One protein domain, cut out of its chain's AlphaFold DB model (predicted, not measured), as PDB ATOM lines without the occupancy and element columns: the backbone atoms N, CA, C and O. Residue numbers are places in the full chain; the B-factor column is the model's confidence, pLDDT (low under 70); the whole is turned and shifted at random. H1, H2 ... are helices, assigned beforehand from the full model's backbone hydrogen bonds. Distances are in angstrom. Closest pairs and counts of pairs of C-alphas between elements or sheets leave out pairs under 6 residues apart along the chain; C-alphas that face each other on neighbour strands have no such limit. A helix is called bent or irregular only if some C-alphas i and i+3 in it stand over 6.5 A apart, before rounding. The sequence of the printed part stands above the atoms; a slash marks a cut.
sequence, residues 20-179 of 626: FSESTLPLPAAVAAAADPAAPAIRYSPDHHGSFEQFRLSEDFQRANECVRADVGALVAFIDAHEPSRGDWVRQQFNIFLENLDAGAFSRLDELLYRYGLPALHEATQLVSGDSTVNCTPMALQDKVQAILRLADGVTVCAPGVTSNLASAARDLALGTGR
ATOM      1  N   PHE A  20      42.798  12.418  -0.554       65.94
ATOM      2  CA  PHE A  20      43.712  13.483  -0.976       65.94
ATOM      3  C   PHE A  20      43.555  13.842  -2.454       65.94
ATOM      4  O   PHE A  20      44.302  14.667  -2.967       65.94
ATOM      5  N   SER A  21      42.590  13.248  -3.151       62.44
ATOM      6  CA  SER A  21      42.200  13.759  -4.460       62.44
ATOM      7  C   SER A  21      41.364  15.017  -4.252       62.44
ATOM      8  O   SER A  21      40.571  15.073  -3.307       62.44
ATOM      9  N   GLU A  22      41.574  16.039  -5.088       55.34
ATOM     10  CA  GLU A  22      40.771  17.259  -5.043       55.34
ATOM     11  C   GLU A  22      39.309  16.842  -5.051       55.34
ATOM     12  O   GLU A  22      38.857  16.107  -5.934       55.34
ATOM     13  N   SER A  23      38.604  17.222  -3.990       49.34
ATOM     14  CA  SER A  23      37.217  16.857  -3.850       49.34
ATOM     15  C   SER A  23      36.472  17.538  -4.988       49.34
ATOM     16  O   SER A  23      36.105  18.707  -4.880       49.34
ATOM     17  N   THR A  24      36.202  16.806  -6.071       45.50
ATOM     18  CA  THR A  24      35.163  17.152  -7.038       45.50
ATOM     19  C   THR A  24      33.801  16.947  -6.382       45.50
ATOM     20  O   THR A  24      32.909  16.361  -6.990       45.50
ATOM     21  N   LEU A  25      33.639  17.351  -5.115       47.75
ATOM     22  CA  LEU A  25      32.334  17.686  -4.594       47.75
ATOM     23  C   LEU A  25      31.874  18.803  -5.521       47.75
ATOM     24  O   LEU A  25      32.470  19.885  -5.512       47.75
ATOM     25  N   PRO A  26      30.890  18.537  -6.394       36.22
ATOM     26  CA  PRO A  26      30.257  19.625  -7.098       36.22
ATOM     27  C   PRO A  26      29.804  20.579  -5.996       36.22
ATOM     28  O   PRO A  26      29.170  20.120  -5.039       36.22
ATOM     29  N   LEU A  27      30.107  21.876  -6.115       40.12
ATOM     30  CA  LEU A  27      29.225  22.894  -5.538       40.12
ATOM     31  C   LEU A  27      27.807  22.377  -5.777       40.12
ATOM     32  O   LEU A  27      27.511  22.095  -6.946       40.12
ATOM     33  N   PRO A  28      27.018  22.066  -4.732       36.34
ATOM     34  CA  PRO A  28      25.857  21.212  -4.887       36.34
ATOM     35  C   PRO A  28      24.989  21.755  -6.018       36.34
ATOM     36  O   PRO A  28      24.333  22.784  -5.886       36.34
ATOM     37  N   ALA A  29      24.969  21.036  -7.148       33.75
ATOM     38  CA  ALA A  29      24.138  21.376  -8.303       33.75
ATOM     39  C   ALA A  29      22.643  21.419  -7.919       33.75
ATOM     40  O   ALA A  29      21.816  21.950  -8.653       33.75
ATOM     41  N   ALA A  30      22.309  20.890  -6.738       34.53
ATOM     42  CA  ALA A  30      21.001  20.931  -6.113       34.53
ATOM     43  C   ALA A  30      20.547  22.331  -5.650       34.53
ATOM     44  O   ALA A  30      19.342  22.519  -5.512       34.53
ATOM     45  N   VAL A  31      21.435  23.322  -5.484       38.03
ATOM     46  CA  VAL A  31      21.006  24.711  -5.191       38.03
ATOM     47  C   VAL A  31      20.455  25.399  -6.451       38.03
ATOM     48  O   VAL A  31      19.598  26.270  -6.365       38.03
ATOM     49  N   ALA A  32      20.858  24.951  -7.646       34.03
ATOM     50  CA  ALA A  32      20.398  25.531  -8.909       34.03
ATOM     51  C   ALA A  32      18.999  25.059  -9.352       34.03
ATOM     52  O   ALA A  32      18.448  25.616 -10.299       34.03
ATOM     53  N   ALA A  33      18.429  24.022  -8.726       34.06
ATOM     54  CA  ALA A  33      17.264  23.324  -9.278       34.06
ATOM     55  C   ALA A  33      15.936  23.551  -8.535       34.06
ATOM     56  O   ALA A  33      14.908  23.104  -9.041       34.06
ATOM     57  N   ALA A  34      15.918  24.204  -7.364       34.00
ATOM     58  CA  ALA A  34      14.696  24.259  -6.547       34.00
ATOM     59  C   ALA A  34      14.389  25.581  -5.819       34.00
ATOM     60  O   ALA A  34      13.337  25.673  -5.189       34.00
ATOM     61  N   ALA A  35      15.230  26.606  -5.937       38.16
ATOM     62  CA  ALA A  35      14.842  27.971  -5.592       38.16
ATOM     63  C   ALA A  35      14.373  28.687  -6.867       38.16
ATOM     64  O   ALA A  35      14.958  28.476  -7.934       38.16
ATOM     65  N   ASP A  36      13.352  29.549  -6.772       36.56
ATOM     66  CA  ASP A  36      13.203  30.643  -7.745       36.56
ATOM     67  C   ASP A  36      14.598  31.258  -7.919       36.56
ATOM     68  O   ASP A  36      15.251  31.490  -6.895       36.56
ATOM     69  N   PRO A  37      15.115  31.440  -9.147       38.81
ATOM     70  CA  PRO A  37      16.505  31.814  -9.341       38.81
ATOM     71  C   PRO A  37      16.729  33.169  -8.677       38.81
ATOM     72  O   PRO A  37      16.401  34.215  -9.240       38.81
ATOM     73  N   ALA A  38      17.289  33.146  -7.465       53.88
ATOM     74  CA  ALA A  38      17.911  34.308  -6.873       53.88
ATOM     75  C   ALA A  38      18.852  34.849  -7.948       53.88
ATOM     76  O   ALA A  38      19.595  34.076  -8.567       53.88
ATOM     77  N   ALA A  39      18.715  36.138  -8.262       58.69
ATOM     78  CA  ALA A  39      19.443  36.742  -9.365       58.69
ATOM     79  C   ALA A  39      20.928  36.361  -9.236       58.69
ATOM     80  O   ALA A  39      21.492  36.543  -8.155       58.69
ATOM     81  N   PRO A  40      21.544  35.767 -10.276       63.00
ATOM     82  CA  PRO A  40      22.907  35.273 -10.171       63.00
ATOM     83  C   PRO A  40      23.831  36.411  -9.740       63.00
ATOM     84  O   PRO A  40      23.685  37.535 -10.227       63.00
ATOM     85  N   ALA A  41      24.779  36.108  -8.847       68.69
ATOM     86  CA  ALA A  41      25.777  37.073  -8.401       68.69
ATOM     87  C   ALA A  41      26.419  37.748  -9.620       68.69
ATOM     88  O   ALA A  41      26.978  37.080 -10.498       68.69
ATOM     89  N   ILE A  42      26.323  39.075  -9.680       82.31
ATOM     90  CA  ILE A  42      26.944  39.851 -10.749       82.31
ATOM     91  C   ILE A  42      28.449  39.821 -10.502       82.31
ATOM     92  O   ILE A  42      28.933  40.308  -9.481       82.31
ATOM     93  N   ARG A  43      29.188  39.200 -11.423       86.25
ATOM     94  CA  ARG A  43      30.633  38.981 -11.308       86.25
ATOM     95  C   ARG A  43      31.366  39.540 -12.508       86.25
ATOM     96  O   ARG A  43      30.884  39.424 -13.636       86.25
ATOM     97  N   TYR A  44      32.574  40.040 -12.285       88.94
ATOM     98  CA  TYR A  44      33.447  40.384 -13.397       88.94
ATOM     99  C   TYR A  44      33.898  39.113 -14.138       88.94
ATOM    100  O   TYR A  44      34.318  38.121 -13.542       88.94
ATOM    101  N   SER A  45      33.819  39.163 -15.464       89.00
ATOM    102  CA  SER A  45      34.324  38.142 -16.385       89.00
ATOM    103  C   SER A  45      34.980  38.837 -17.579       89.00
ATOM    104  O   SER A  45      34.283  39.621 -18.236       89.00
ATOM    105  N   PRO A  46      36.259  38.551 -17.888       86.94
ATOM    106  CA  PRO A  46      36.944  39.146 -19.034       86.94
ATOM    107  C   PRO A  46      36.244  38.872 -20.369       86.94
ATOM    108  O   PRO A  46      36.187  39.747 -21.227       86.94
ATOM    109  N   ASP A  47      35.650  37.686 -20.518       88.75
ATOM    110  CA  ASP A  47      34.975  37.279 -21.755       88.75
ATOM    111  C   ASP A  47      33.701  38.093 -22.019       88.75
ATOM    112  O   ASP A  47      33.328  38.310 -23.169       88.75
ATOM    113  N   HIS A  48      33.025  38.539 -20.955       89.94
ATOM    114  CA  HIS A  48      31.770  39.283 -21.066       89.94
ATOM    115  C   HIS A  48      31.977  40.800 -21.064       89.94
ATOM    116  O   HIS A  48      31.356  41.506 -21.853       89.94
ATOM    117  N   HIS A  49      32.861  41.296 -20.198       92.88
ATOM    118  CA  HIS A  49      33.006  42.731 -19.940       92.88
ATOM    119  C   HIS A  49      34.271  43.337 -20.561       92.88
ATOM    120  O   HIS A  49      34.445  44.552 -20.514       92.88
ATOM    121  N   GLY A  50      35.168  42.516 -21.120       92.50
ATOM    122  CA  GLY A  50      36.475  42.962 -21.594       92.50
ATOM    123  C   GLY A  50      37.421  43.269 -20.433       92.50
ATOM    124  O   GLY A  50      37.595  42.448 -19.533       92.50
ATOM    125  N   SER A  51      38.072  44.432 -20.438       91.81
ATOM    126  CA  SER A  51      38.980  44.814 -19.348       91.81
ATOM    127  C   SER A  51      38.223  45.179 -18.067       91.81
ATOM    128  O   SER A  51      37.063  45.588 -18.101       91.81
ATOM    129  N   PHE A  52      38.890  45.087 -16.915       90.69
ATOM    130  CA  PHE A  52      38.275  45.488 -15.649       90.69
ATOM    131  C   PHE A  52      37.868  46.973 -15.638       90.69
ATOM    132  O   PHE A  52      36.817  47.328 -15.115       90.69
ATOM    133  N   GLU A  53      38.628  47.845 -16.307       91.31
ATOM    134  CA  GLU A  53      38.258  49.259 -16.470       91.31
ATOM    135  C   GLU A  53      36.970  49.446 -17.288       91.31
ATOM    136  O   GLU A  53      36.177  50.335 -16.991       91.31
ATOM    137  N   GLN A  54      36.710  48.591 -18.284       92.12
ATOM    138  CA  GLN A  54      35.436  48.607 -19.013       92.12
ATOM    139  C   GLN A  54      34.279  48.158 -18.121       92.12
ATOM    140  O   GLN A  54      33.218  48.779 -18.140       92.12
ATOM    141  N   PHE A  55      34.503  47.140 -17.288       93.44
ATOM    142  CA  PHE A  55      33.530  46.721 -16.288       93.44
ATOM    143  C   PHE A  55      33.211  47.849 -15.299       93.44
ATOM    144  O   PHE A  55      32.037  48.136 -15.098       93.44
ATOM    145  N   ARG A  56      34.207  48.572 -14.767       90.75
ATOM    146  CA  ARG A  56      33.997  49.705 -13.837       90.75
ATOM    147  C   ARG A  56      33.105  50.821 -14.385       90.75
ATOM    148  O   ARG A  56      32.470  51.531 -13.610       90.75
ATOM    149  N   LEU A  57      33.077  50.990 -15.705       92.62
ATOM    150  CA  LEU A  57      32.242  51.977 -16.394       92.62
ATOM    151  C   LEU A  57      30.853  51.437 -16.772       92.62
ATOM    152  O   LEU A  57      30.029  52.194 -17.280       92.62
ATOM    153  N   SER A  58      30.600  50.145 -16.563       93.38
ATOM    154  CA  SER A  58      29.346  49.481 -16.916       93.38
ATOM    155  C   SER A  58      28.287  49.597 -15.815       93.38
ATOM    156  O   SER A  58      28.599  49.786 -14.637       93.38
ATOM    157  N   GLU A  59      27.018  49.420 -16.190       93.94
ATOM    158  CA  GLU A  59      25.908  49.312 -15.232       93.94
ATOM    159  C   GLU A  59      26.067  48.090 -14.314       93.94
ATOM    160  O   GLU A  59      25.710  48.150 -13.137       93.94
ATOM    161  N   ASP A  60      26.676  47.004 -14.800       91.94
ATOM    162  CA  ASP A  60      26.899  45.792 -14.007       91.94
ATOM    163  C   ASP A  60      27.835  46.037 -12.818       91.94
ATOM    164  O   ASP A  60      27.648  45.435 -11.764       91.94
ATOM    165  N   PHE A  61      28.787  46.970 -12.918       92.25
ATOM    166  CA  PHE A  61      29.621  47.353 -11.773       92.25
ATOM    167  C   PHE A  61      28.829  48.091 -10.689       92.25
ATOM    168  O   PHE A  61      29.059  47.869  -9.499       92.25
ATOM    169  N   GLN A  62      27.872  48.942 -11.071       89.88
ATOM    170  CA  GLN A  62      26.986  49.600 -10.105       89.88
ATOM    171  C   GLN A  62      26.102  48.569  -9.406       89.88
ATOM    172  O   GLN A  62      26.046  48.537  -8.178       89.88
ATOM    173  N   ARG A  63      25.505  47.655 -10.177       90.50
ATOM    174  CA  ARG A  63      24.670  46.582  -9.631       90.50
ATOM    175  C   ARG A  63      25.466  45.625  -8.742       90.50
ATOM    176  O   ARG A  63      24.981  45.250  -7.683       90.50
ATOM    177  N   ALA A  64      26.700  45.276  -9.112       90.00
ATOM    178  CA  ALA A  64      27.583  44.470  -8.267       90.00
ATOM    179  C   ALA A  64      27.841  45.155  -6.914       90.00
ATOM    180  O   ALA A  64      27.740  44.521  -5.869       90.00
ATOM    181  N   ASN A  65      28.098  46.463  -6.914       91.12
ATOM    182  CA  ASN A  65      28.299  47.244  -5.693       91.12
ATOM    183  C   ASN A  65      27.042  47.368  -4.819       91.12
ATOM    184  O   ASN A  65      27.140  47.426  -3.591       91.12
ATOM    185  N   GLU A  66      25.859  47.422  -5.425       91.25
ATOM    186  CA  GLU A  66      24.587  47.351  -4.701       91.25
ATOM    187  C   GLU A  66      24.388  45.969  -4.068       91.25
ATOM    188  O   GLU A  66      24.061  45.889  -2.883       91.25
ATOM    189  N   CYS A  67      24.667  44.890  -4.814       90.44
ATOM    190  CA  CYS A  67      24.616  43.518  -4.306       90.44
ATOM    191  C   CYS A  67      25.544  43.326  -3.101       90.44
ATOM    192  O   CYS A  67      25.095  42.831  -2.077       90.44
ATOM    193  N   VAL A  68      26.793  43.797  -3.168       92.25
ATOM    194  CA  VAL A  68      27.743  43.676  -2.047       92.25
ATOM    195  C   VAL A  68      27.242  44.376  -0.788       92.25
ATOM    196  O   VAL A  68      27.348  43.825   0.305       92.25
ATOM    197  N   ARG A  69      26.677  45.584  -0.916       94.38
ATOM    198  CA  ARG A  69      26.115  46.305   0.237       94.38
ATOM    199  C   ARG A  69      24.897  45.588   0.813       94.38
ATOM    200  O   ARG A  69      24.747  45.553   2.032       94.38
ATOM    201  N   ALA A  70      24.049  45.020  -0.043       92.88
ATOM    202  CA  ALA A  70      22.907  44.224   0.388       92.88
ATOM    203  C   ALA A  70      23.355  42.948   1.117       92.88
ATOM    204  O   ALA A  70      22.843  42.662   2.197       92.88
ATOM    205  N   ASP A  71      24.353  42.246   0.578       92.75
ATOM    206  CA  ASP A  71      24.916  41.027   1.156       92.75
ATOM    207  C   ASP A  71      25.544  41.298   2.532       92.75
ATOM    208  O   ASP A  71      25.173  40.682   3.531       92.75
ATOM    209  N   VAL A  72      26.412  42.312   2.626       94.56
ATOM    210  CA  VAL A  72      26.972  42.787   3.902       94.56
ATOM    211  C   VAL A  72      25.867  43.168   4.890       94.56
ATOM    212  O   VAL A  72      25.919  42.782   6.059       94.56
ATOM    213  N   GLY A  73      24.855  43.910   4.433       94.94
ATOM    214  CA  GLY A  73      23.721  44.311   5.260       94.94
ATOM    215  C   GLY A  73      22.951  43.114   5.819       94.94
ATOM    216  O   GLY A  73      22.590  43.118   6.995       94.94
ATOM    217  N   ALA A  74      22.753  42.070   5.012       92.75
ATOM    218  CA  ALA A  74      22.097  40.837   5.430       92.75
ATOM    219  C   ALA A  74      22.919  40.067   6.477       92.75
ATOM    220  O   ALA A  74      22.360  39.619   7.479       92.75
ATOM    221  N   LEU A  75      24.242  39.965   6.302       94.06
ATOM    222  CA  LEU A  75      25.126  39.324   7.283       94.06
ATOM    223  C   LEU A  75      25.158  40.083   8.620       94.06
ATOM    224  O   LEU A  75      25.108  39.465   9.684       94.06
ATOM    225  N   VAL A  76      25.198  41.421   8.584       95.31
ATOM    226  CA  VAL A  76      25.123  42.261   9.793       95.31
ATOM    227  C   VAL A  76      23.772  42.090  10.486       95.31
ATOM    228  O   VAL A  76      23.742  41.854  11.690       95.31
ATOM    229  N   ALA A  77      22.665  42.136   9.738       94.00
ATOM    230  CA  ALA A  77      21.325  41.943  10.292       94.00
ATOM    231  C   ALA A  77      21.162  40.561  10.946       94.00
ATOM    232  O   ALA A  77      20.527  40.443  11.995       94.00
ATOM    233  N   PHE A  78      21.772  39.526  10.363       93.19
ATOM    234  CA  PHE A  78      21.805  38.193  10.953       93.19
ATOM    235  C   PHE A  78      22.532  38.184  12.306       93.19
ATOM    236  O   PHE A  78      22.019  37.633  13.279       93.19
ATOM    237  N   ILE A  79      23.701  38.826  12.406       95.06
ATOM    238  CA  ILE A  79      24.429  38.936  13.679       95.06
ATOM    239  C   ILE A  79      23.659  39.776  14.696       95.06
ATOM    240  O   ILE A  79      23.565  39.373  15.850       95.06
ATOM    241  N   ASP A  80      23.056  40.895  14.296       93.12
ATOM    242  CA  ASP A  80      22.249  41.720  15.202       93.12
ATOM    243  C   ASP A  80      21.068  40.930  15.802       93.12
ATOM    244  O   ASP A  80      20.699  41.142  16.958       93.12
ATOM    245  N   ALA A  81      20.498  39.989  15.041       90.88
ATOM    246  CA  ALA A  81      19.402  39.139  15.495       90.88
ATOM    247  C   ALA A  81      19.845  37.995  16.426       90.88
ATOM    248  O   ALA A  81      19.065  37.575  17.284       90.88
ATOM    249  N   HIS A  82      21.064  37.472  16.257       87.62
ATOM    250  CA  HIS A  82      21.472  36.197  16.860       87.62
ATOM    251  C   HIS A  82      22.684  36.273  17.799       87.62
ATOM    252  O   HIS A  82      22.804  35.433  18.684       87.62
ATOM    253  N   GLU A  83      23.544  37.280  17.654       90.75
ATOM    254  CA  GLU A  83      24.699  37.556  18.517       90.75
ATOM    255  C   GLU A  83      24.876  39.084  18.684       90.75
ATOM    256  O   GLU A  83      25.874  39.674  18.246       90.75
ATOM    257  N   PRO A  84      23.905  39.773  19.320       90.38
ATOM    258  CA  PRO A  84      23.871  41.236  19.379       90.38
ATOM    259  C   PRO A  84      25.090  41.837  20.089       90.38
ATOM    260  O   PRO A  84      25.457  42.979  19.826       90.38
ATOM    261  N   SER A  85      25.770  41.067  20.950       92.94
ATOM    262  CA  SER A  85      26.992  41.507  21.635       92.94
ATOM    263  C   SER A  85      28.159  41.789  20.675       92.94
ATOM    264  O   SER A  85      29.084  42.528  21.020       92.94
ATOM    265  N   ARG A  86      28.115  41.223  19.460       94.38
ATOM    266  CA  ARG A  86      29.148  41.357  18.423       94.38
ATOM    267  C   ARG A  86      28.710  42.215  17.232       94.38
ATOM    268  O   ARG A  86      29.563  42.536  16.405       94.38
ATOM    269  N   GLY A  87      27.436  42.612  17.150       94.00
ATOM    270  CA  GLY A  87      26.854  43.321  16.000       94.00
ATOM    271  C   GLY A  87      27.603  44.592  15.605       94.00
ATOM    272  O   GLY A  87      28.000  44.744  14.449       94.00
ATOM    273  N   ASP A  88      27.902  45.464  16.570       94.94
ATOM    274  CA  ASP A  88      28.620  46.720  16.305       94.94
ATOM    275  C   ASP A  88      30.034  46.494  15.762       94.94
ATOM    276  O   ASP A  88      30.468  47.188  14.840       94.94
ATOM    277  N   TRP A  89      30.744  45.498  16.297       95.38
ATOM    278  CA  TRP A  89      32.082  45.152  15.831       95.38
ATOM    279  C   TRP A  89      32.048  44.574  14.407       95.38
ATOM    280  O   TRP A  89      32.819  45.019  13.558       95.38
ATOM    281  N   VAL A  90      31.120  43.652  14.116       95.06
ATOM    282  CA  VAL A  90      30.938  43.085  12.766       95.06
ATOM    283  C   VAL A  90      30.608  44.188  11.757       95.06
ATOM    284  O   VAL A  90      31.228  44.268  10.696       95.06
ATOM    285  N   ARG A  91      29.686  45.091  12.113       96.38
ATOM    286  CA  ARG A  91      29.321  46.246  11.287       96.38
ATOM    287  C   ARG A  91      30.528  47.140  11.010       96.38
ATOM    288  O   ARG A  91      30.721  47.560   9.875       96.38
ATOM    289  N   GLN A  92      31.362  47.401  12.018       95.69
ATOM    290  CA  GLN A  92      32.586  48.184  11.846       95.69
ATOM    291  C   GLN A  92      33.557  47.531  10.851       95.69
ATOM    292  O   GLN A  92      34.064  48.225   9.973       95.69
ATOM    293  N   GLN A  93      33.807  46.221  10.955       94.50
ATOM    294  CA  GLN A  93      34.723  45.526  10.040       94.50
ATOM    295  C   GLN A  93      34.217  45.553   8.596       94.50
ATOM    296  O   GLN A  93      34.971  45.878   7.677       94.50
ATOM    297  N   PHE A  94      32.928  45.281   8.385       95.31
ATOM    298  CA  PHE A  94      32.357  45.337   7.044       95.31
ATOM    299  C   PHE A  94      32.280  46.760   6.481       95.31
ATOM    300  O   PHE A  94      32.481  46.939   5.283       95.31
ATOM    301  N   ASN A  95      32.064  47.781   7.314       94.50
ATOM    302  CA  ASN A  95      32.144  49.171   6.863       94.50
ATOM    303  C   ASN A  95      33.558  49.521   6.382       94.50
ATOM    304  O   ASN A  95      33.689  50.107   5.315       94.50
ATOM    305  N   ILE A  96      34.606  49.095   7.098       91.94
ATOM    306  CA  ILE A  96      35.999  49.269   6.649       91.94
ATOM    307  C   ILE A  96      36.222  48.569   5.300       91.94
ATOM    308  O   ILE A  96      36.850  49.131   4.405       91.94
ATOM    309  N   PHE A  97      35.692  47.353   5.128       92.75
ATOM    310  CA  PHE A  97      35.757  46.640   3.849       92.75
ATOM    311  C   PHE A  97      35.081  47.423   2.711       92.75
ATOM    312  O   PHE A  97      35.688  47.604   1.656       92.75
ATOM    313  N   LEU A  98      33.863  47.929   2.932       92.75
ATOM    314  CA  LEU A  98      33.132  48.732   1.949       92.75
ATOM    315  C   LEU A  98      33.844  50.057   1.636       92.75
ATOM    316  O   LEU A  98      33.950  50.426   0.472       92.75
ATOM    317  N   GLU A  99      34.383  50.743   2.645       90.94
ATOM    318  CA  GLU A  99      35.163  51.974   2.471       90.94
ATOM    319  C   GLU A  99      36.422  51.725   1.630       90.94
ATOM    320  O   GLU A  99      36.723  52.495   0.718       90.94
ATOM    321  N   ASN A 100      37.134  50.622   1.887       87.62
ATOM    322  CA  ASN A 100      38.304  50.227   1.103       87.62
ATOM    323  C   ASN A 100      37.937  49.874  -0.346       87.62
ATOM    324  O   ASN A 100      38.681  50.226  -1.266       87.62
ATOM    325  N   LEU A 101      36.796  49.208  -0.548       87.88
ATOM    326  CA  LEU A 101      36.267  48.881  -1.870       87.88
ATOM    327  C   LEU A 101      35.912  50.151  -2.660       87.88
ATOM    328  O   LEU A 101      36.345  50.309  -3.800       87.88
ATOM    329  N   ASP A 102      35.186  51.080  -2.036       86.69
ATOM    330  CA  ASP A 102      34.744  52.336  -2.654       86.69
ATOM    331  C   ASP A 102      35.916  53.282  -2.952       86.69
ATOM    332  O   ASP A 102      35.937  53.961  -3.982       86.69
ATOM    333  N   ALA A 103      36.926  53.306  -2.081       84.62
ATOM    334  CA  ALA A 103      38.134  54.103  -2.273       84.62
ATOM    335  C   ALA A 103      39.095  53.518  -3.327       84.62
ATOM    336  O   ALA A 103      40.099  54.159  -3.650       84.62
ATOM    337  N   GLY A 104      38.835  52.309  -3.847       78.94
ATOM    338  CA  GLY A 104      39.776  51.585  -4.707       78.94
ATOM    339  C   GLY A 104      41.104  51.293  -4.001       78.94
ATOM    340  O   GLY A 104      42.164  51.275  -4.633       78.94
ATOM    341  N   ALA A 105      41.071  51.112  -2.674       77.69
ATOM    342  CA  ALA A 105      42.259  50.915  -1.844       77.69
ATOM    343  C   ALA A 105      42.991  49.601  -2.175       77.69
ATOM    344  O   ALA A 105      44.196  49.481  -1.956       77.69
ATOM    345  N   PHE A 106      42.282  48.635  -2.764       76.50
ATOM    346  CA  PHE A 106      42.832  47.372  -3.253       76.50
ATOM    347  C   PHE A 106      43.518  47.495  -4.631       76.50
ATOM    348  O   PHE A 106      44.230  46.578  -5.057       76.50
ATOM    349  N   SER A 107      43.391  48.651  -5.294       77.19
ATOM    350  CA  SER A 107      44.112  49.033  -6.511       77.19
ATOM    351  C   SER A 107      44.030  47.965  -7.617       77.19
ATOM    352  O   SER A 107      42.952  47.520  -7.993       77.19
ATOM    353  N   ARG A 108      45.174  47.520  -8.161       66.69
ATOM    354  CA  ARG A 108      45.266  46.532  -9.255       66.69
ATOM    355  C   ARG A 108      44.654  45.161  -8.936       66.69
ATOM    356  O   ARG A 108      44.599  44.323  -9.827       66.69
ATOM    357  N   LEU A 109      44.249  44.916  -7.693       81.00
ATOM    358  CA  LEU A 109      43.692  43.641  -7.249       81.00
ATOM    359  C   LEU A 109      42.174  43.688  -7.043       81.00
ATOM    360  O   LEU A 109      41.595  42.649  -6.730       81.00
ATOM    361  N   ASP A 110      41.529  44.838  -7.282       84.38
ATOM    362  CA  ASP A 110      40.063  44.944  -7.332       84.38
ATOM    363  C   ASP A 110      39.474  43.890  -8.284       84.38
ATOM    364  O   ASP A 110      38.497  43.225  -7.953       84.38
ATOM    365  N   GLU A 111      40.123  43.646  -9.428       87.50
ATOM    366  CA  GLU A 111      39.694  42.634 -10.399       87.50
ATOM    367  C   GLU A 111      39.449  41.260  -9.755       87.50
ATOM    368  O   GLU A 111      38.432  40.618 -10.023       87.50
ATOM    369  N   LEU A 112      40.354  40.811  -8.879       82.12
ATOM    370  CA  LEU A 112      40.252  39.504  -8.229       82.12
ATOM    371  C   LEU A 112      39.091  39.450  -7.247       82.12
ATOM    372  O   LEU A 112      38.379  38.445  -7.189       82.12
ATOM    373  N   LEU A 113      38.870  40.544  -6.520       86.81
ATOM    374  CA  LEU A 113      37.759  40.655  -5.593       86.81
ATOM    375  C   LEU A 113      36.426  40.564  -6.349       86.81
ATOM    376  O   LEU A 113      35.588  39.741  -5.994       86.81
ATOM    377  N   TYR A 114      36.257  41.308  -7.445       89.75
ATOM    378  CA  TYR A 114      35.034  41.266  -8.264       89.75
ATOM    379  C   TYR A 114      34.856  39.965  -9.057       89.75
ATOM    380  O   TYR A 114      33.731  39.610  -9.420       89.75
ATOM    381  N   ARG A 115      35.946  39.255  -9.353       85.69
ATOM    382  CA  ARG A 115      35.906  37.990 -10.092       85.69
ATOM    383  C   ARG A 115      35.623  36.786  -9.197       85.69
ATOM    384  O   ARG A 115      34.883  35.897  -9.612       85.69
ATOM    385  N   TYR A 116      36.211  36.749  -8.002       82.62
ATOM    386  CA  TYR A 116      36.198  35.573  -7.125       82.62
ATOM    387  C   TYR A 116      35.640  35.856  -5.727       82.62
ATOM    388  O   TYR A 116      34.905  35.030  -5.195       82.62
ATOM    389  N   GLY A 117      35.945  37.015  -5.141       86.00
ATOM    390  CA  GLY A 117      35.545  37.339  -3.770       86.00
ATOM    391  C   GLY A 117      34.060  37.673  -3.621       86.00
ATOM    392  O   GLY A 117      33.389  37.092  -2.773       86.00
ATOM    393  N   LEU A 118      33.518  38.565  -4.454       89.56
ATOM    394  CA  LEU A 118      32.109  38.971  -4.362       89.56
ATOM    395  C   LEU A 118      31.129  37.819  -4.635       89.56
ATOM    396  O   LEU A 118      30.157  37.699  -3.892       89.56
ATOM    397  N   PRO A 119      31.374  36.918  -5.611       85.94
ATOM    398  CA  PRO A 119      30.557  35.716  -5.754       85.94
ATOM    399  C   PRO A 119      30.553  34.839  -4.497       85.94
ATOM    400  O   PRO A 119      29.497  34.346  -4.116       85.94
ATOM    401  N   ALA A 120      31.702  34.687  -3.831       85.12
ATOM    402  CA  ALA A 120      31.793  33.931  -2.585       85.12
ATOM    403  C   ALA A 120      31.056  34.627  -1.427       85.12
ATOM    404  O   ALA A 120      30.372  33.965  -0.654       85.12
ATOM    405  N   LEU A 121      31.130  35.959  -1.322       90.44
ATOM    406  CA  LEU A 121      30.338  36.723  -0.349       90.44
ATOM    407  C   LEU A 121      28.834  36.512  -0.558       90.44
ATOM    408  O   LEU A 121      28.096  36.292   0.405       90.44
ATOM    409  N   HIS A 122      28.394  36.558  -1.813       89.81
ATOM    410  CA  HIS A 122      26.999  36.350  -2.162       89.81
ATOM    411  C   HIS A 122      26.543  34.933  -1.806       89.81
ATOM    412  O   HIS A 122      25.513  34.757  -1.163       89.81
ATOM    413  N   GLU A 123      27.342  33.921  -2.148       84.81
ATOM    414  CA  GLU A 123      27.087  32.527  -1.774       84.81
ATOM    415  C   GLU A 123      27.011  32.349  -0.250       84.81
ATOM    416  O   GLU A 123      26.051  31.771   0.260       84.81
ATOM    417  N   ALA A 124      27.970  32.907   0.494       86.31
ATOM    418  CA  ALA A 124      27.959  32.902   1.955       86.31
ATOM    419  C   ALA A 124      26.675  33.536   2.511       86.31
ATOM    420  O   ALA A 124      26.039  32.986   3.411       86.31
ATOM    421  N   THR A 125      26.253  34.662   1.938       88.75
ATOM    422  CA  THR A 125      25.020  35.353   2.332       88.75
ATOM    423  C   THR A 125      23.793  34.504   2.042       88.75
ATOM    424  O   THR A 125      22.949  34.339   2.919       88.75
ATOM    425  N   GLN A 126      23.710  33.887   0.862       85.56
ATOM    426  CA  GLN A 126      22.622  32.971   0.524       85.56
ATOM    427  C   GLN A 126      22.556  31.775   1.484       85.56
ATOM    428  O   GLN A 126      21.465  31.386   1.888       85.56
ATOM    429  N   LEU A 127      23.694  31.217   1.906       82.75
ATOM    430  CA  LEU A 127      23.739  30.116   2.878       82.75
ATOM    431  C   LEU A 127      23.288  30.551   4.285       82.75
ATOM    432  O   LEU A 127      22.682  29.774   5.031       82.75
ATOM    433  N   VAL A 128      23.555  31.805   4.657       85.00
ATOM    434  CA  VAL A 128      23.113  32.386   5.931       85.00
ATOM    435  C   VAL A 128      21.615  32.697   5.900       85.00
ATOM    436  O   VAL A 128      20.894  32.248   6.796       85.00
ATOM    437  N   SER A 129      21.153  33.411   4.870       80.75
ATOM    438  CA  SER A 129      19.774  33.888   4.696       80.75
ATOM    439  C   SER A 129      18.802  32.823   4.188       80.75
ATOM    440  O   SER A 129      17.595  32.980   4.351       80.75
ATOM    441  N   GLY A 130      19.307  31.755   3.569       69.94
ATOM    442  CA  GLY A 130      18.518  30.652   3.041       69.94
ATOM    443  C   GLY A 130      17.754  29.940   4.149       69.94
ATOM    444  O   GLY A 130      18.334  29.273   5.012       69.94
ATOM    445  N   ASP A 131      16.435  30.083   4.108       49.12
ATOM    446  CA  ASP A 131      15.508  29.388   4.981       49.12
ATOM    447  C   ASP A 131      15.307  27.975   4.423       49.12
ATOM    448  O   ASP A 131      14.605  27.819   3.432       49.12
ATOM    449  N   SER A 132      16.026  26.985   4.971       49.53
ATOM    450  CA  SER A 132      15.736  25.531   5.021       49.53
ATOM    451  C   SER A 132      14.877  24.857   3.921       49.53
ATOM    452  O   SER A 132      14.207  23.854   4.174       49.53
ATOM    453  N   THR A 133      14.894  25.329   2.677       40.44
ATOM    454  CA  THR A 133      13.949  24.884   1.652       40.44
ATOM    455  C   THR A 133      14.677  24.111   0.563       40.44
ATOM    456  O   THR A 133      15.397  24.644  -0.270       40.44
ATOM    457  N   VAL A 134      14.410  22.802   0.591       42.16
ATOM    458  CA  VAL A 134      14.779  21.771  -0.385       42.16
ATOM    459  C   VAL A 134      16.170  21.146  -0.167       42.16
ATOM    460  O   VAL A 134      17.114  21.361  -0.913       42.16
ATOM    461  N   ASN A 135      16.233  20.246   0.824       41.16
ATOM    462  CA  ASN A 135      17.236  19.177   1.015       41.16
ATOM    463  C   ASN A 135      18.523  19.472   1.804       41.16
ATOM    464  O   ASN A 135      19.311  18.542   1.980       41.16
ATOM    465  N   CYS A 136      18.724  20.674   2.344       44.66
ATOM    466  CA  CYS A 136      19.851  20.940   3.245       44.66
ATOM    467  C   CYS A 136      19.407  20.859   4.711       44.66
ATOM    468  O   CYS A 136      18.416  21.478   5.104       44.66
ATOM    469  N   THR A 137      20.132  20.086   5.521       52.78
ATOM    470  CA  THR A 137      19.999  20.066   6.984       52.78
ATOM    471  C   THR A 137      20.124  21.503   7.513       52.78
ATOM    472  O   THR A 137      20.985  22.235   7.014       52.78
ATOM    473  N   PRO A 138      19.301  21.950   8.485       59.38
ATOM    474  CA  PRO A 138      19.461  23.273   9.076       59.38
ATOM    475  C   PRO A 138      20.879  23.394   9.636       59.38
ATOM    476  O   PRO A 138      21.231  22.699  10.586       59.38
ATOM    477  N   MET A 139      21.714  24.237   9.029       64.56
ATOM    478  CA  MET A 139      23.025  24.527   9.600       64.56
ATOM    479  C   MET A 139      22.812  25.164  10.967       64.56
ATOM    480  O   MET A 139      21.954  26.044  11.103       64.56
ATOM    481  N   ALA A 140      23.574  24.733  11.971       68.94
ATOM    482  CA  ALA A 140      23.433  25.306  13.294       68.94
ATOM    483  C   ALA A 140      23.608  26.814  13.264       68.94
ATOM    484  O   ALA A 140      24.525  27.354  12.642       68.94
ATOM    485  N   LEU A 141      22.730  27.487  14.003       77.25
ATOM    486  CA  LEU A 141      22.774  28.928  14.178       77.25
ATOM    487  C   LEU A 141      24.175  29.403  14.592       77.25
ATOM    488  O   LEU A 141      24.680  30.386  14.058       77.25
ATOM    489  N   GLN A 142      24.826  28.656  15.485       75.31
ATOM    490  CA  GLN A 142      26.161  28.984  15.970       75.31
ATOM    491  C   GLN A 142      27.236  28.890  14.878       75.31
ATOM    492  O   GLN A 142      28.106  29.755  14.829       75.31
ATOM    493  N   ASP A 143      27.162  27.910  13.973       75.12
ATOM    494  CA  ASP A 143      28.108  27.780  12.855       75.12
ATOM    495  C   ASP A 143      27.979  28.975  11.901       75.12
ATOM    496  O   ASP A 143      28.989  29.557  11.498       75.12
ATOM    497  N   LYS A 144      26.740  29.412  11.618       84.25
ATOM    498  CA  LYS A 144      26.472  30.643  10.852       84.25
ATOM    499  C   LYS A 144      27.092  31.864  11.534       84.25
ATOM    500  O   LYS A 144      27.802  32.630  10.885       84.25
ATOM    501  N   VAL A 145      26.868  32.028  12.841       86.81
ATOM    502  CA  VAL A 145      27.442  33.134  13.625       86.81
ATOM    503  C   VAL A 145      28.971  33.104  13.567       86.81
ATOM    504  O   VAL A 145      29.589  34.108  13.221       86.81
ATOM    505  N   GLN A 146      29.600  31.961  13.848       82.94
ATOM    506  CA  GLN A 146      31.060  31.845  13.871       82.94
ATOM    507  C   GLN A 146      31.694  32.073  12.499       82.94
ATOM    508  O   GLN A 146      32.725  32.739  12.415       82.94
ATOM    509  N   ALA A 147      31.080  31.584  11.421       85.06
ATOM    510  CA  ALA A 147      31.556  31.840  10.065       85.06
ATOM    511  C   ALA A 147      31.535  33.340   9.725       85.06
ATOM    512  O   ALA A 147      32.514  33.856   9.188       85.06
ATOM    513  N   ILE A 148      30.475  34.064  10.105       90.56
ATOM    514  CA  ILE A 148      30.395  35.520   9.901       90.56
ATOM    515  C   ILE A 148      31.417  36.257  10.774       90.56
ATOM    516  O   ILE A 148      32.042  37.202  10.301       90.56
ATOM    517  N   LEU A 149      31.633  35.828  12.022       89.31
ATOM    518  CA  LEU A 149      32.646  36.430  12.896       89.31
ATOM    519  C   LEU A 149      34.064  36.253  12.331       89.31
ATOM    520  O   LEU A 149      34.810  37.227  12.273       89.31
ATOM    521  N   ARG A 150      34.411  35.051  11.849       84.25
ATOM    522  CA  ARG A 150      35.695  34.791  11.172       84.25
ATOM    523  C   ARG A 150      35.838  35.615   9.896       84.25
ATOM    524  O   ARG A 150      36.921  36.119   9.609       84.25
ATOM    525  N   LEU A 151      34.750  35.762   9.139       89.56
ATOM    526  CA  LEU A 151      34.742  36.608   7.953       89.56
ATOM    527  C   LEU A 151      35.013  38.067   8.331       89.56
ATOM    528  O   LEU A 151      35.899  38.685   7.751       89.56
ATOM    529  N   ALA A 152      34.317  38.591   9.339       91.12
ATOM    530  CA  ALA A 152      34.508  39.947   9.840       91.12
ATOM    531  C   ALA A 152      35.953  40.197  10.320       91.12
ATOM    532  O   ALA A 152      36.518  41.239   9.999       91.12
ATOM    533  N   ASP A 153      36.581  39.231  11.001       85.12
ATOM    534  CA  ASP A 153      38.000  39.311  11.392       85.12
ATOM    535  C   ASP A 153      38.931  39.424  10.167       85.12
ATOM    536  O   ASP A 153      39.989  40.049  10.233       85.12
ATOM    537  N   GLY A 154      38.546  38.813   9.044       82.81
ATOM    538  CA  GLY A 154      39.381  38.665   7.857       82.81
ATOM    539  C   GLY A 154      39.131  39.658   6.716       82.81
ATOM    540  O   GLY A 154      39.932  39.697   5.785       82.81
ATOM    541  N   VAL A 155      38.052  40.444   6.719       86.75
ATOM    542  CA  VAL A 155      37.689  41.318   5.575       86.75
ATOM    543  C   VAL A 155      38.399  42.674   5.556       86.75
ATOM    544  O   VAL A 155      38.287  43.410   4.578       86.75
ATOM    545  N   THR A 156      39.155  43.014   6.599       82.81
ATOM    546  CA  THR A 156      39.867  44.302   6.704       82.81
ATOM    547  C   THR A 156      41.335  44.244   6.274       82.81
ATOM    548  O   THR A 156      42.063  45.229   6.403       82.81
ATOM    549  N   VAL A 157      41.774  43.107   5.728       78.81
ATOM    550  CA  VAL A 157      43.143  42.889   5.229       78.81
ATOM    551  C   VAL A 157      43.297  43.313   3.756       78.81
ATOM    552  O   VAL A 157      42.411  43.924   3.166       78.81
ATOM    553  N   CYS A 158      44.438  43.006   3.134       80.69
ATOM    554  CA  CYS A 158      44.701  43.239   1.710       80.69
ATOM    555  C   CYS A 158      43.751  42.453   0.775       80.69
ATOM    556  O   CYS A 158      43.181  41.434   1.157       80.69
ATOM    557  N   ALA A 159      43.629  42.871  -0.492       80.94
ATOM    558  CA  ALA A 159      42.656  42.303  -1.440       80.94
ATOM    559  C   ALA A 159      42.723  40.767  -1.608       80.94
ATOM    560  O   ALA A 159      41.667  40.126  -1.612       80.94
ATOM    561  N   PRO A 160      43.913  40.138  -1.714       75.62
ATOM    562  CA  PRO A 160      44.004  38.680  -1.769       75.62
ATOM    563  C   PRO A 160      43.587  38.006  -0.474       75.62
ATOM    564  O   PRO A 160      42.900  36.989  -0.513       75.62
ATOM    565  N   GLY A 161      43.955  38.593   0.670       78.19
ATOM    566  CA  GLY A 161      43.529  38.099   1.971       78.19
ATOM    567  C   GLY A 161      42.008  38.150   2.099       78.19
ATOM    568  O   GLY A 161      41.402  37.142   2.441       78.19
ATOM    569  N   VAL A 162      41.374  39.259   1.702       84.38
ATOM    570  CA  VAL A 162      39.909  39.378   1.672       84.38
ATOM    571  C   VAL A 162      39.289  38.341   0.737       84.38
ATOM    572  O   VAL A 162      38.376  37.630   1.139       84.38
ATOM    573  N   THR A 163      39.805  38.192  -0.485       82.62
ATOM    574  CA  THR A 163      39.289  37.214  -1.460       82.62
ATOM    575  C   THR A 163      39.392  35.780  -0.929       82.62
ATOM    576  O   THR A 163      38.427  35.022  -1.009       82.62
ATOM    577  N   SER A 164      40.532  35.421  -0.329       76.94
ATOM    578  CA  SER A 164      40.753  34.118   0.306       76.94
ATOM    579  C   SER A 164      39.817  33.899   1.498       76.94
ATOM    580  O   SER A 164      39.249  32.815   1.638       76.94
ATOM    581  N   ASN A 165      39.599  34.924   2.325       81.69
ATOM    582  CA  ASN A 165      38.714  34.857   3.489       81.69
ATOM    583  C   ASN A 165      37.240  34.729   3.082       81.69
ATOM    584  O   ASN A 165      36.539  33.894   3.646       81.69
ATOM    585  N   LEU A 166      36.788  35.466   2.062       85.56
ATOM    586  CA  LEU A 166      35.439  35.336   1.496       85.56
ATOM    587  C   LEU A 166      35.216  33.924   0.933       85.56
ATOM    588  O   LEU A 166      34.234  33.272   1.281       85.56
ATOM    589  N   ALA A 167      36.155  33.418   0.125       80.56
ATOM    590  CA  ALA A 167      36.085  32.062  -0.421       80.56
ATOM    591  C   ALA A 167      36.097  30.988   0.681       80.56
ATOM    592  O   ALA A 167      35.366  30.003   0.599       80.56
ATOM    593  N   SER A 168      36.906  31.186   1.726       78.00
ATOM    594  CA  SER A 168      36.982  30.263   2.862       78.00
ATOM    595  C   SER A 168      35.695  30.282   3.687       78.00
ATOM    596  O   SER A 168      35.210  29.217   4.033       78.00
ATOM    597  N   ALA A 169      35.092  31.450   3.932       82.00
ATOM    598  CA  ALA A 169      33.824  31.553   4.653       82.00
ATOM    599  C   ALA A 169      32.661  30.922   3.877       82.00
ATOM    600  O   ALA A 169      31.884  30.168   4.456       82.00
ATOM    601  N   ALA A 170      32.564  31.165   2.564       81.31
ATOM    602  CA  ALA A 170      31.568  30.514   1.712       81.31
ATOM    603  C   ALA A 170      31.715  28.988   1.749       81.31
ATOM    604  O   ALA A 170      30.741  28.263   1.946       81.31
ATOM    605  N   ARG A 171      32.957  28.500   1.649       75.94
ATOM    606  CA  ARG A 171      33.272  27.074   1.727       75.94
ATOM    607  C   ARG A 171      32.998  26.486   3.110       75.94
ATOM    608  O   ARG A 171      32.452  25.395   3.179       75.94
ATOM    609  N   ASP A 172      33.326  27.190   4.188       75.25
ATOM    610  CA  ASP A 172      33.033  26.775   5.565       75.25
ATOM    611  C   ASP A 172      31.525  26.660   5.800       75.25
ATOM    612  O   ASP A 172      31.073  25.686   6.395       75.25
ATOM    613  N   LEU A 173      30.739  27.617   5.300       75.94
ATOM    614  CA  LEU A 173      29.277  27.571   5.358       75.94
ATOM    615  C   LEU A 173      28.737  26.412   4.505       75.94
ATOM    616  O   LEU A 173      27.868  25.668   4.952       75.94
ATOM    617  N   ALA A 174      29.282  26.195   3.307       72.56
ATOM    618  CA  ALA A 174      28.873  25.095   2.437       72.56
ATOM    619  C   ALA A 174      29.206  23.721   3.053       72.56
ATOM    620  O   ALA A 174      28.348  22.842   3.105       72.56
ATOM    621  N   LEU A 175      30.417  23.538   3.586       68.88
ATOM    622  CA  LEU A 175      30.833  22.314   4.282       68.88
ATOM    623  C   LEU A 175      30.114  22.143   5.626       68.88
ATOM    624  O   LEU A 175      29.844  21.017   6.037       68.88
ATOM    625  N   GLY A 176      29.754  23.246   6.288       63.66
ATOM    626  CA  GLY A 176      28.986  23.266   7.529       63.66
ATOM    627  C   GLY A 176      27.572  22.704   7.374       63.66
ATOM    628  O   GLY A 176      27.051  22.116   8.320       63.66
ATOM    629  N   THR A 177      26.993  22.812   6.172       62.91
ATOM    630  CA  THR A 177      25.732  22.140   5.791       62.91
ATOM    631  C   THR A 177      25.909  20.672   5.386       62.91
ATOM    632  O   THR A 177      24.923  19.968   5.157       62.91
ATOM    633  N   GLY A 178      27.156  20.219   5.247       60.88
ATOM    634  CA  GLY A 178      27.503  18.915   4.707       60.88
ATOM    635  C   GLY A 178      27.374  17.765   5.706       60.88
ATOM    636  O   GLY A 178      27.176  17.945   6.905       60.88
ATOM    637  N   ARG A 179      27.483  16.548   5.176       76.88
ATOM    638  CA  ARG A 179      27.473  15.286   5.919       76.88
ATOM    639  C   ARG A 179      28.785  15.116   6.692       76.88
ATOM    640  O   ARG A 179      29.688  15.954   6.655       76.88
TER     641      ARG A 179
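Overview. This is residues 20 to 179 of the 626 residues of an uncharacterized protein of Achromobacter sp. HZ28 (UniProt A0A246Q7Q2). Five helices or arms, H4, H5, H6b, H7 and H8, make an up-and-down bundle, each running against the one before it in the chain. The hairpins H4-H5 and H7-H8 make two sides, with the arm H6b in the middle touching H4 and H8, while the short H2 and H3 sit at the end where H4 begins and the free residues 20 to 26 stick out. The printed part has 160 residues with eight named helices, H1 to H8 in order, and no named strand: all helix. It is compact, with a radius of gyration of the C-alphas of 15.7 A and spans of 42 by 37 by 36 A.

Arrangement. H1, residues 29 to 32, touches no helix. After a long link, H2, residues 46 to 49, is close to but not clearly touching H3, residues 52 to 56, with closest C-alphas His 49 and Phe 55 at 5.4 A. H4, residues 59 to 82, and H5, residues 84 to 102, form a helical hairpin at a shallow tilt of 13 degrees; the closest C-alphas, Asp 80 and Gly 87, are 4.9 A apart. H6, residues 107 to 129, was assigned as one helix by its hydrogen bonds but is bent, with C-alphas 115 and 118 at 6.9 A; its arms H6a, residues 107 to 115, and H6b, residues 118 to 129, stand at a steep tilt of 48 degrees. H6b touches H4 through residues 67 to 78 of H4 alone, closest at the C-alphas of Asp 71 and Thr 125, 5.8 A. H7, residues 141 to 154, touches H5 with residues 149 to 153 alone, closest at the C-alphas of Val 90 and Ala 152, 5.6 A. H8, residues 159 to 176, forms a helical hairpin with H7 at a shallow tilt of 10 degrees, closest at the C-alphas of Gly 154 and Asn 165, 5.8 A. H8 also touches H6b, the same way, with the C-alphas of Ala 124 and Ala 170 closest at 4.3 A. Every O i to N i+4 pair is within hydrogen-bond range in H3, H4, H6b, H7 and H8, against 13 of 15 in H5 and 3 of 5 in H6a; H1 and H2 are too short for such a pair.

Along the chain. H1 begins at C-alpha 29, (24.138, 21.376, -8.303). H4 measures 35.0 A from C-alpha 59, (25.908, 49.312, -15.232), to C-alpha 82. H5 measures 27.0 A and is irregular, with C-alphas 85 and 88 at 7.6 A; H6a is irregular too, with C-alphas 108 and 111 at 6.9 A. H8 measures 25.1 A and ends at C-alpha 176, (28.986, 23.266, 7.529).

Size, cuts and confidence. The C-alphas farthest apart, those of Asp 47 and Ser 85, are 44.3 A apart. The printed part has no cut; its long links are H1 to H2 and H6 to H7. Mean pLDDT of the printed part is 78.5, and residues 20 to 41, 108, 130 to 140 and 175 to 178 are under 70.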